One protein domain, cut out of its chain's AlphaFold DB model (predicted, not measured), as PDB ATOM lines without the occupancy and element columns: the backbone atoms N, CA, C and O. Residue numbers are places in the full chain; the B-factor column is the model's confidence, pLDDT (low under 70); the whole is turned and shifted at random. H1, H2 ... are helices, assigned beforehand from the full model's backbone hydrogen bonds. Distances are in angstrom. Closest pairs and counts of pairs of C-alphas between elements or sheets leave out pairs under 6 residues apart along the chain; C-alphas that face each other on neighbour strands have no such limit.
ATOM      1  N   ASN A  63       1.615  22.330  -1.615       80.00
ATOM      2  CA  ASN A  63       0.489  21.814  -2.394       80.00
ATOM      3  C   ASN A  63      -0.399  22.937  -2.946       80.00
ATOM      4  O   ASN A  63      -0.832  22.856  -4.093       80.00
ATOM      5  N   ASP A  64      -0.608  24.011  -2.179       82.00
ATOM      6  CA  ASP A  64      -1.388  25.165  -2.631       82.00
ATOM      7  C   ASP A  64      -0.706  25.845  -3.818       82.00
ATOM      8  O   ASP A  64      -1.363  26.168  -4.806       82.00
ATOM      9  N   ARG A  65       0.627  25.987  -3.784       84.69
ATOM     10  CA  ARG A  65       1.396  26.532  -4.917       84.69
ATOM     11  C   ARG A  65       1.220  25.693  -6.177       84.69
ATOM     12  O   ARG A  65       1.058  26.252  -7.259       84.69
ATOM     13  N   ILE A  66       1.181  24.368  -6.052       85.69
ATOM     14  CA  ILE A  66       0.955  23.499  -7.210       85.69
ATOM     15  C   ILE A  66      -0.475  23.614  -7.732       85.69
ATOM     16  O   ILE A  66      -0.675  23.717  -8.941       85.69
ATOM     17  N   ILE A  67      -1.468  23.646  -6.841       85.75
ATOM     18  CA  ILE A  67      -2.867  23.848  -7.229       85.75
ATOM     19  C   ILE A  67      -3.017  25.177  -7.977       85.75
ATOM     20  O   ILE A  67      -3.668  25.222  -9.020       85.75
ATOM     21  N   GLN A  68      -2.371  26.247  -7.505       86.69
ATOM     22  CA  GLN A  68      -2.429  27.536  -8.187       86.69
ATOM     23  C   GLN A  68      -1.659  27.548  -9.511       86.69
ATOM     24  O   GLN A  68      -2.130  28.153 -10.475       86.69
ATOM     25  N   PHE A  69      -0.537  26.834  -9.622       89.44
ATOM     26  CA  PHE A  69       0.150  26.659 -10.905       89.44
ATOM     27  C   PHE A  69      -0.738  25.919 -11.914       89.44
ATOM     28  O   PHE A  69      -0.908  26.371 -13.044       89.44
ATOM     29  N   TYR A  70      -1.381  24.830 -11.496       90.56
ATOM     30  CA  TYR A  70      -2.345  24.104 -12.318       90.56
ATOM     31  C   TYR A  70      -3.507  25.004 -12.775       90.56
ATOM     32  O   TYR A  70      -3.811  25.064 -13.971       90.56
ATOM     33  N   ASN A  71      -4.120  25.750 -11.848       89.69
ATOM     34  CA  ASN A  71      -5.212  26.676 -12.153       89.69
ATOM     35  C   ASN A  71      -4.776  27.745 -13.166       89.69
ATOM     36  O   ASN A  71      -5.515  28.040 -14.105       89.69
ATOM     37  N   LEU A  72      -3.563  28.286 -13.011       89.94
ATOM     38  CA  LEU A  72      -2.976  29.231 -13.955       89.94
ATOM     39  C   LEU A  72      -2.923  28.633 -15.362       89.94
ATOM     40  O   LEU A  72      -3.497  29.215 -16.280       89.94
ATOM     41  N   VAL A  73      -2.306  27.460 -15.532       89.00
ATOM     42  CA  VAL A  73      -2.164  26.801 -16.845       89.00
ATOM     43  C   VAL A  73      -3.521  26.466 -17.479       89.00
ATOM     44  O   VAL A  73      -3.682  26.554 -18.703       89.00
ATOM     45  N   CYS A  74      -4.524  26.132 -16.666       87.88
ATOM     46  CA  CYS A  74      -5.891  25.900 -17.135       87.88
ATOM     47  C   CYS A  74      -6.574  27.174 -17.647       87.88
ATOM     48  O   CYS A  74      -7.348  27.107 -18.603       87.88
ATOM     49  N   LEU A  75      -6.278  28.327 -17.041       88.19
ATOM     50  CA  LEU A  75      -6.833  29.624 -17.431       88.19
ATOM     51  C   LEU A  75      -6.079  30.287 -18.595       88.19
ATOM     52  O   LEU A  75      -6.602  31.229 -19.201       88.19
ATOM     53  N   LEU A  76      -4.883  29.799 -18.941       86.75
ATOM     54  CA  LEU A  76      -4.156  30.270 -20.118       86.75
ATOM     55  C   LEU A  76      -4.896  29.906 -21.415       86.75
ATOM     56  O   LEU A  76      -5.315  28.756 -21.591       86.75
ATOM     57  N   PRO A  77      -4.996  30.839 -22.382       81.12
ATOM     58  CA  PRO A  77      -5.543  30.531 -23.699       81.12
ATOM     59  C   PRO A  77      -4.812  29.351 -24.357       81.12
ATOM     60  O   PRO A  77      -3.589  29.266 -24.297       81.12
ATOM     61  N   ARG A  78      -5.537  28.458 -25.045       74.56
ATOM     62  CA  ARG A  78      -4.936  27.284 -25.719       74.56
ATOM     63  C   ARG A  78      -3.977  27.626 -26.856       74.56
ATOM     64  O   ARG A  78      -3.094  26.839 -27.147       74.56
ATOM     65  N   ALA A  79      -4.154  28.784 -27.483       71.12
ATOM     66  CA  ALA A  79      -3.254  29.297 -28.516       71.12
ATOM     67  C   ALA A  79      -2.133  30.180 -27.933       71.12
ATOM     68  O   ALA A  79      -1.474  30.915 -28.661       71.12
ATOM     69  N   SER A  80      -1.964  30.191 -26.608       69.56
ATOM     70  CA  SER A  80      -0.966  31.030 -25.959       69.56
ATOM     71  C   SER A  80       0.440  30.497 -26.222       69.56
ATOM     72  O   SER A  80       0.727  29.337 -25.942       69.56
ATOM     73  N   VAL A  81       1.339  31.385 -26.650       64.62
ATOM     74  CA  VAL A  81       2.795  31.155 -26.712       64.62
ATOM     75  C   VAL A  81       3.364  30.675 -25.366       64.62
ATOM     76  O   VAL A  81       4.402  30.029 -25.316       64.62
ATOM     77  N   PHE A  82       2.675  30.939 -24.256       66.75
ATOM     78  CA  PHE A  82       3.083  30.496 -22.922       66.75
ATOM     79  C   PHE A  82       2.835  29.010 -22.651       66.75
ATOM     80  O   PHE A  82       3.133  28.557 -21.555       66.75
ATOM     81  N   LEU A  83       2.294  28.260 -23.614       73.75
ATOM     82  CA  LEU A  83       2.185  26.802 -23.534       73.75
ATOM     83  C   LEU A  83       3.438  26.076 -24.016       73.75
ATOM     84  O   LEU A  83       3.498  24.853 -23.930       73.75
ATOM     85  N   GLU A  84       4.440  26.817 -24.488       83.25
ATOM     86  CA  GLU A  84       5.777  26.271 -24.676       83.25
ATOM     87  C   GLU A  84       6.302  25.731 -23.335       83.25
ATOM     88  O   GLU A  84       6.258  26.456 -22.330       83.25
ATOM     89  N   PRO A  85       6.819  24.489 -23.295       82.38
ATOM     90  CA  PRO A  85       7.262  23.854 -22.058       82.38
ATOM     91  C   PRO A  85       8.210  24.736 -21.238       82.38
ATOM     92  O   PRO A  85       7.996  24.923 -20.046       82.38
ATOM     93  N   GLU A  86       9.198  25.368 -21.873       86.00
ATOM     94  CA  GLU A  86      10.194  26.218 -21.202       86.00
ATOM     95  C   GLU A  86       9.569  27.401 -20.443       86.00
ATOM     96  O   GLU A  86       9.982  27.734 -19.326       86.00
ATOM     97  N   LYS A  87       8.523  28.015 -21.009       86.62
ATOM     98  CA  LYS A  87       7.794  29.119 -20.368       86.62
ATOM     99  C   LYS A  87       6.960  28.618 -19.199       86.62
ATOM    100  O   LYS A  87       6.973  29.249 -18.144       86.62
ATOM    101  N   LEU A  88       6.301  27.469 -19.346       88.19
ATOM    102  CA  LEU A  88       5.561  26.833 -18.254       88.19
ATOM    103  C   LEU A  88       6.483  26.453 -17.092       88.19
ATOM    104  O   LEU A  88       6.156  26.728 -15.938       88.19
ATOM    105  N   PHE A  89       7.664  25.905 -17.385       89.44
ATOM    106  CA  PHE A  89       8.681  25.625 -16.372       89.44
ATOM    107  C   PHE A  89       9.166  26.905 -15.690       89.44
ATOM    108  O   PHE A  89       9.252  26.945 -14.467       89.44
ATOM    109  N   THR A  90       9.406  27.976 -16.450       87.50
ATOM    110  CA  THR A  90       9.812  29.271 -15.883       87.50
ATOM    111  C   THR A  90       8.747  29.833 -14.936       87.50
ATOM    112  O   THR A  90       9.078  30.281 -13.837       87.50
ATOM    113  N   LEU A  91       7.467  29.776 -15.321       87.50
ATOM    114  CA  LEU A  91       6.345  30.170 -14.458       87.50
ATOM    115  C   LEU A  91       6.308  29.325 -13.178       87.50
ATOM    116  O   LEU A  91       6.185  29.865 -12.081       87.50
ATOM    117  N   GLY A  92       6.477  28.011 -13.315       87.75
ATOM    118  CA  GLY A  92       6.523  27.073 -12.201       87.75
ATOM    119  C   GLY A  92       7.661  27.335 -11.212       87.75
ATOM    120  O   GLY A  92       7.449  27.346 -10.001       87.75
ATOM    121  N   ILE A  93       8.862  27.620 -11.719       86.94
ATOM    122  CA  ILE A  93      10.038  27.953 -10.904       86.94
ATOM    123  C   ILE A  93       9.830  29.280 -10.167       86.94
ATOM    124  O   ILE A  93      10.139  29.369  -8.979       86.94
ATOM    125  N   LYS A  94       9.246  30.298 -10.820       84.56
ATOM    126  CA  LYS A  94       8.867  31.560 -10.152       84.56
ATOM    127  C   LYS A  94       7.856  31.335  -9.017       84.56
ATOM    128  O   LYS A  94       7.847  32.086  -8.048       84.56
ATOM    129  N   MET A  95       7.065  30.265  -9.091       84.25
ATOM    130  CA  MET A  95       6.183  29.804  -8.016       84.25
ATOM    131  C   MET A  95       6.868  28.883  -6.993       84.25
ATOM    132  O   MET A  95       6.187  28.268  -6.179       84.25
ATOM    133  N   SER A  96       8.202  28.786  -6.994       83.56
ATOM    134  CA  SER A  96       8.980  27.933  -6.078       83.56
ATOM    135  C   SER A  96       8.594  26.449  -6.134       83.56
ATOM    136  O   SER A  96       8.590  25.761  -5.111       83.56
ATOM    137  N   LEU A  97       8.250  25.959  -7.326       85.62
ATOM    138  CA  LEU A  97       7.971  24.548  -7.576       85.62
ATOM    139  C   LEU A  97       9.215  23.831  -8.104       85.62
ATOM    140  O   LEU A  97       9.953  24.365  -8.934       85.62
ATOM    141  N   GLY A  98       9.434  22.607  -7.628       86.06
ATOM    142  CA  GLY A  98      10.526  21.756  -8.089       86.06
ATOM    143  C   GLY A  98      10.274  21.192  -9.490       86.06
ATOM    144  O   GLY A  98       9.129  20.960  -9.883       86.06
ATOM    145  N   TYR A  99      11.357  20.914 -10.222       87.62
ATOM    146  CA  TYR A  99      11.310  20.366 -11.584       87.62
ATOM    147  C   TYR A  99      10.422  19.120 -11.688       87.62
ATOM    148  O   TYR A  99       9.577  19.025 -12.572       87.62
ATOM    149  N   GLU A 100      10.560  18.186 -10.750       85.94
ATOM    150  CA  GLU A 100       9.812  16.929 -10.769       85.94
ATOM    151  C   GLU A 100       8.297  17.144 -10.588       85.94
ATOM    152  O   GLU A 100       7.495  16.531 -11.294       85.94
ATOM    153  N   SER A 101       7.888  18.041  -9.679       86.06
ATOM    154  CA  SER A 101       6.469  18.372  -9.485       86.06
ATOM    155  C   SER A 101       5.898  19.058 -10.728       86.06
ATOM    156  O   SER A 101       4.782  18.748 -11.139       86.06
ATOM    157  N   LEU A 102       6.671  19.944 -11.368       89.50
ATOM    158  CA  LEU A 102       6.270  20.610 -12.609       89.50
ATOM    159  C   LEU A 102       6.061  19.616 -13.749       89.50
ATOM    160  O   LEU A 102       5.007  19.641 -14.380       89.50
ATOM    161  N   THR A 103       7.008  18.701 -13.967       89.06
ATOM    162  CA  THR A 103       6.892  17.657 -14.994       89.06
ATOM    163  C   THR A 103       5.626  16.824 -14.800       89.06
ATOM    164  O   THR A 103       4.870  16.628 -15.750       89.06
ATOM    165  N   LYS A 104       5.344  16.387 -13.566       87.75
ATOM    166  CA  LYS A 104       4.142  15.600 -13.242       87.75
ATOM    167  C   LYS A 104       2.851  16.373 -13.507       87.75
ATOM    168  O   LYS A 104       1.934  15.843 -14.129       87.75
ATOM    169  N   VAL A 105       2.775  17.626 -13.064       88.69
ATOM    170  CA  VAL A 105       1.577  18.461 -13.236       88.69
ATOM    171  C   VAL A 105       1.320  18.748 -14.711       88.69
ATOM    172  O   VAL A 105       0.189  18.615 -15.167       88.69
ATOM    173  N   LEU A 106       2.357  19.100 -15.474       88.69
ATOM    174  CA  LEU A 106       2.229  19.354 -16.908       88.69
ATOM    175  C   LEU A 106       1.822  18.093 -17.676       88.69
ATOM    176  O   LEU A 106       0.933  18.165 -18.521       88.69
ATOM    177  N   TYR A 107       2.393  16.937 -17.325       88.19
ATOM    178  CA  TYR A 107       1.989  15.648 -17.886       88.19
ATOM    179  C   TYR A 107       0.509  15.342 -17.614       88.19
ATOM    180  O   TYR A 107      -0.219  14.947 -18.525       88.19
ATOM    181  N   LEU A 108       0.030  15.571 -16.387       88.06
ATOM    182  CA  LEU A 108      -1.386  15.392 -16.050       88.06
ATOM    183  C   LEU A 108      -2.285  16.355 -16.822       88.06
ATOM    184  O   LEU A 108      -3.323  15.950 -17.326       88.06
ATOM    185  N   ILE A 109      -1.902  17.621 -16.949       86.81
ATOM    186  CA  ILE A 109      -2.680  18.608 -17.705       86.81
ATOM    187  C   ILE A 109      -2.858  18.172 -19.165       86.81
ATOM    188  O   ILE A 109      -3.954  18.326 -19.707       86.81
ATOM    189  N   ASP A 110      -1.803  17.641 -19.784       84.88
ATOM    190  CA  ASP A 110      -1.818  17.179 -21.176       84.88
ATOM    191  C   ASP A 110      -2.577  15.854 -21.350       84.88
ATOM    192  O   ASP A 110      -3.288  15.650 -22.331       84.88
ATOM    193  N   SER A 111      -2.517  14.985 -20.337       86.31
ATOM    194  CA  SER A 111      -3.193  13.682 -20.338       86.31
ATOM    195  C   SER A 111      -4.719  13.772 -20.204       86.31
ATOM    196  O   SER A 111      -5.411  12.778 -20.429       86.31
ATOM    197  N   PHE A 112      -5.269  14.930 -19.815       84.44
ATOM    198  CA  PHE A 112      -6.704  15.102 -19.574       84.44
ATOM    199  C   PHE A 112      -7.383  15.967 -20.644       84.44
ATOM    200  O   PHE A 112      -6.911  17.061 -20.980       84.44
ATOM    201  N   PRO A 113      -8.573  15.562 -21.132       80.19
ATOM    202  CA  PRO A 113      -9.311  16.354 -22.100       80.19
ATOM    203  C   PRO A 113      -9.655  17.721 -21.504       80.19
ATOM    204  O   PRO A 113     -10.151  17.846 -20.383       80.19
ATOM    205  N   ASN A 114      -9.406  18.774 -22.283       78.50
ATOM    206  CA  ASN A 114      -9.650  20.159 -21.878       78.50
ATOM    207  C   ASN A 114      -8.891  20.605 -20.614       78.50
ATOM    208  O   ASN A 114      -9.333  21.566 -19.983       78.50
ATOM    209  N   ARG A 115      -7.773  19.946 -20.259       82.56
ATOM    210  CA  ARG A 115      -6.966  20.234 -19.056       82.56
ATOM    211  C   ARG A 115      -7.727  20.074 -17.742       82.56
ATOM    212  O   ARG A 115      -7.329  20.638 -16.731       82.56
ATOM    213  N   ARG A 116      -8.848  19.346 -17.740       83.06
ATOM    214  CA  ARG A 116      -9.677  19.175 -16.543       83.06
ATOM    215  C   ARG A 116      -9.225  17.962 -15.747       83.06
ATOM    216  O   ARG A 116      -9.779  16.878 -15.892       83.06
ATOM    217  N   VAL A 117      -8.233  18.182 -14.898       84.62
ATOM    218  CA  VAL A 117      -7.747  17.215 -13.916       84.62
ATOM    219  C   VAL A 117      -8.563  17.369 -12.619       84.62
ATOM    220  O   VAL A 117      -8.695  18.491 -12.114       84.62
ATOM    221  N   PRO A 118      -9.138  16.286 -12.065       84.75
ATOM    222  CA  PRO A 118      -9.741  16.308 -10.733       84.75
ATOM    223  C   PRO A 118      -8.715  16.717  -9.666       84.75
ATOM    224  O   PRO A 118      -7.550  16.320  -9.736       84.75
ATOM    225  N   LYS A 119      -9.131  17.502  -8.666       76.38
ATOM    226  CA  LYS A 119      -8.211  18.025  -7.639       76.38
ATOM    227  C   LYS A 119      -7.547  16.905  -6.842       76.38
ATOM    228  O   LYS A 119      -6.377  17.020  -6.498       76.38
ATOM    229  N   GLU A 120      -8.278  15.830  -6.584       79.56
ATOM    230  CA  GLU A 120      -7.814  14.652  -5.854       79.56
ATOM    231  C   GLU A 120      -6.672  13.972  -6.617       79.56
ATOM    232  O   GLU A 120      -5.612  13.729  -6.051       79.56
ATOM    233  N   VAL A 121      -6.836  13.797  -7.934       83.50
ATOM    234  CA  VAL A 121      -5.807  13.228  -8.820       83.50
ATOM    235  C   VAL A 121      -4.558  14.107  -8.854       83.50
ATOM    236  O   VAL A 121      -3.439  13.598  -8.807       83.50
ATOM    237  N   LEU A 122      -4.738  15.431  -8.911       82.25
ATOM    238  CA  LEU A 122      -3.627  16.379  -8.874       82.25
ATOM    239  C   LEU A 122      -2.855  16.263  -7.552       82.25
ATOM    240  O   LEU A 122      -1.637  16.110  -7.572       82.25
ATOM    241  N   ILE A 123      -3.555  16.304  -6.415       77.75
ATOM    242  CA  ILE A 123      -2.957  16.218  -5.076       77.75
ATOM    243  C   ILE A 123      -2.234  14.880  -4.880       77.75
ATOM    244  O   ILE A 123      -1.106  14.863  -4.384       77.75
ATOM    245  N   ASP A 124      -2.845  13.770  -5.285       79.81
ATOM    246  CA  ASP A 124      -2.274  12.436  -5.098       79.81
ATOM    247  C   ASP A 124      -1.011  12.224  -5.938       79.81
ATOM    248  O   ASP A 124      -0.034  11.658  -5.450       79.81
ATOM    249  N   ALA A 125      -0.960  12.768  -7.155       73.56
ATOM    250  CA  ALA A 125       0.237  12.707  -7.992       73.56
ATOM    251  C   ALA A 125       1.440  13.469  -7.405       73.56
ATOM    252  O   ALA A 125       2.595  13.154  -7.708       73.56
ATOM    253  N   ILE A 126       1.175  14.469  -6.563       71.00
ATOM    254  CA  ILE A 126       2.188  15.314  -5.922       71.00
ATOM    255  C   ILE A 126       2.634  14.723  -4.581       71.00
ATOM    256  O   ILE A 126       3.821  14.761  -4.264       71.00
ATOM    257  N   LYS A 127       1.711  14.138  -3.803       66.88
ATOM    258  CA  LYS A 127       1.999  13.535  -2.486       66.88
ATOM    259  C   LYS A 127       3.087  12.460  -2.524       66.88
ATOM    260  O   LYS A 127       3.788  12.286  -1.534       66.88
ATOM    261  N   ILE A 128       3.274  11.793  -3.664       55.69
ATOM    262  CA  ILE A 128       4.295  10.750  -3.871       55.69
ATOM    263  C   ILE A 128       5.733  11.269  -3.619       55.69
ATOM    264  O   ILE A 128       6.638  10.467  -3.439       55.69
ATOM    265  N   GLN A 129       5.963  12.588  -3.564       50.81
ATOM    266  CA  GLN A 129       7.284  13.188  -3.305       50.81
ATOM    267  C   GLN A 129       7.666  13.340  -1.823       50.81
ATOM    268  O   GLN A 129       8.809  13.688  -1.542       50.81
TER     269      GLN A 129
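This is residues 63 to 129 of the 131 residues of an uncharacterized protein of Bizionia paragorgiae (UniProt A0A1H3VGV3). Two helices, H1 and H3, cross near their middles at a steep angle and make the core; H2 packs on both of them at one side, and H4 packs on both at the other side. H1 and H2 make one helical hairpin and H3 and H4 a second, and H2 and H4 stay apart from each other. The printed part has 67 residues with four named helices, H1, H2, H3 and H4 in this order along the chain, and no named strand; its class is all helix. The whole is compact, with a radius of gyration of the C-alphas of 10.9 A, and its C-alphas span 31 by 25 by 16 A.

Start at H1, residues 63 to 75, one of two hubs. Its residues 69 to 73 alone touch H2, residues 85 to 94, and only just, with 3 pairs of C-alphas within 8 A; the closest C-alphas are those of Phe 69 and Gly 92, 6.5 A apart. This hairpin has a steep tilt of 41 degrees, opposite ways. Next look at H3, residues 99 to 111, the other hub. It touches H1 at a steep tilt of 42 degrees, the same way, and the closest C-alphas are those of Tyr 70 and Val 105, 6.9 A apart. With residues 99 to 102 alone H3 touches H2, opposite ways at a steep tilt of 50 degrees; here the C-alphas of Gly 92 and Leu 102 come closest, at 6.5 A. Last comes H4, residues 119 to 127. It makes a hairpin with H3 at a shallow tilt of 31 degrees, opposite ways, and the C-alphas of Ser 101 and Ile 126 are the closest, 6.4 A apart. H4 also touches residues 63 to 67 alone of H1, at a steep tilt of 49 degrees, opposite ways, closest at the C-alphas of Asn 63 and Ile 123, 7.1 A apart. The helix packing is mostly crossed: one of these five touching pairs is at a shallow tilt. In H1, H2, H3 and H4 every O i to N i+4 pair is within hydrogen-bond range.

Find C-alpha 63 at (0.489, 21.814, -2.394); from there H1 runs 18.5 A to C-alpha 75 at (-6.833, 29.624, -17.431). H2 runs from Pro 85 to Lys 94, 14.3 A. H3 runs 18.2 A from Tyr 99 to Ser 111. H4 runs 12.3 A from Lys 119 to C-alpha 127 at (1.999, 13.535, -2.486).

Look for the two C-alphas farthest apart at Ala 79 and Ile 128, 31.8 A from each other. The printed part has no cut. The link from H2 to H3 is tight, and those from H1 to H2 and from H3 to H4 are short. The mean pLDDT of the printed part is 82.4, and the model's confidence is under 70 at residues 80 to 82 and 127 to 129.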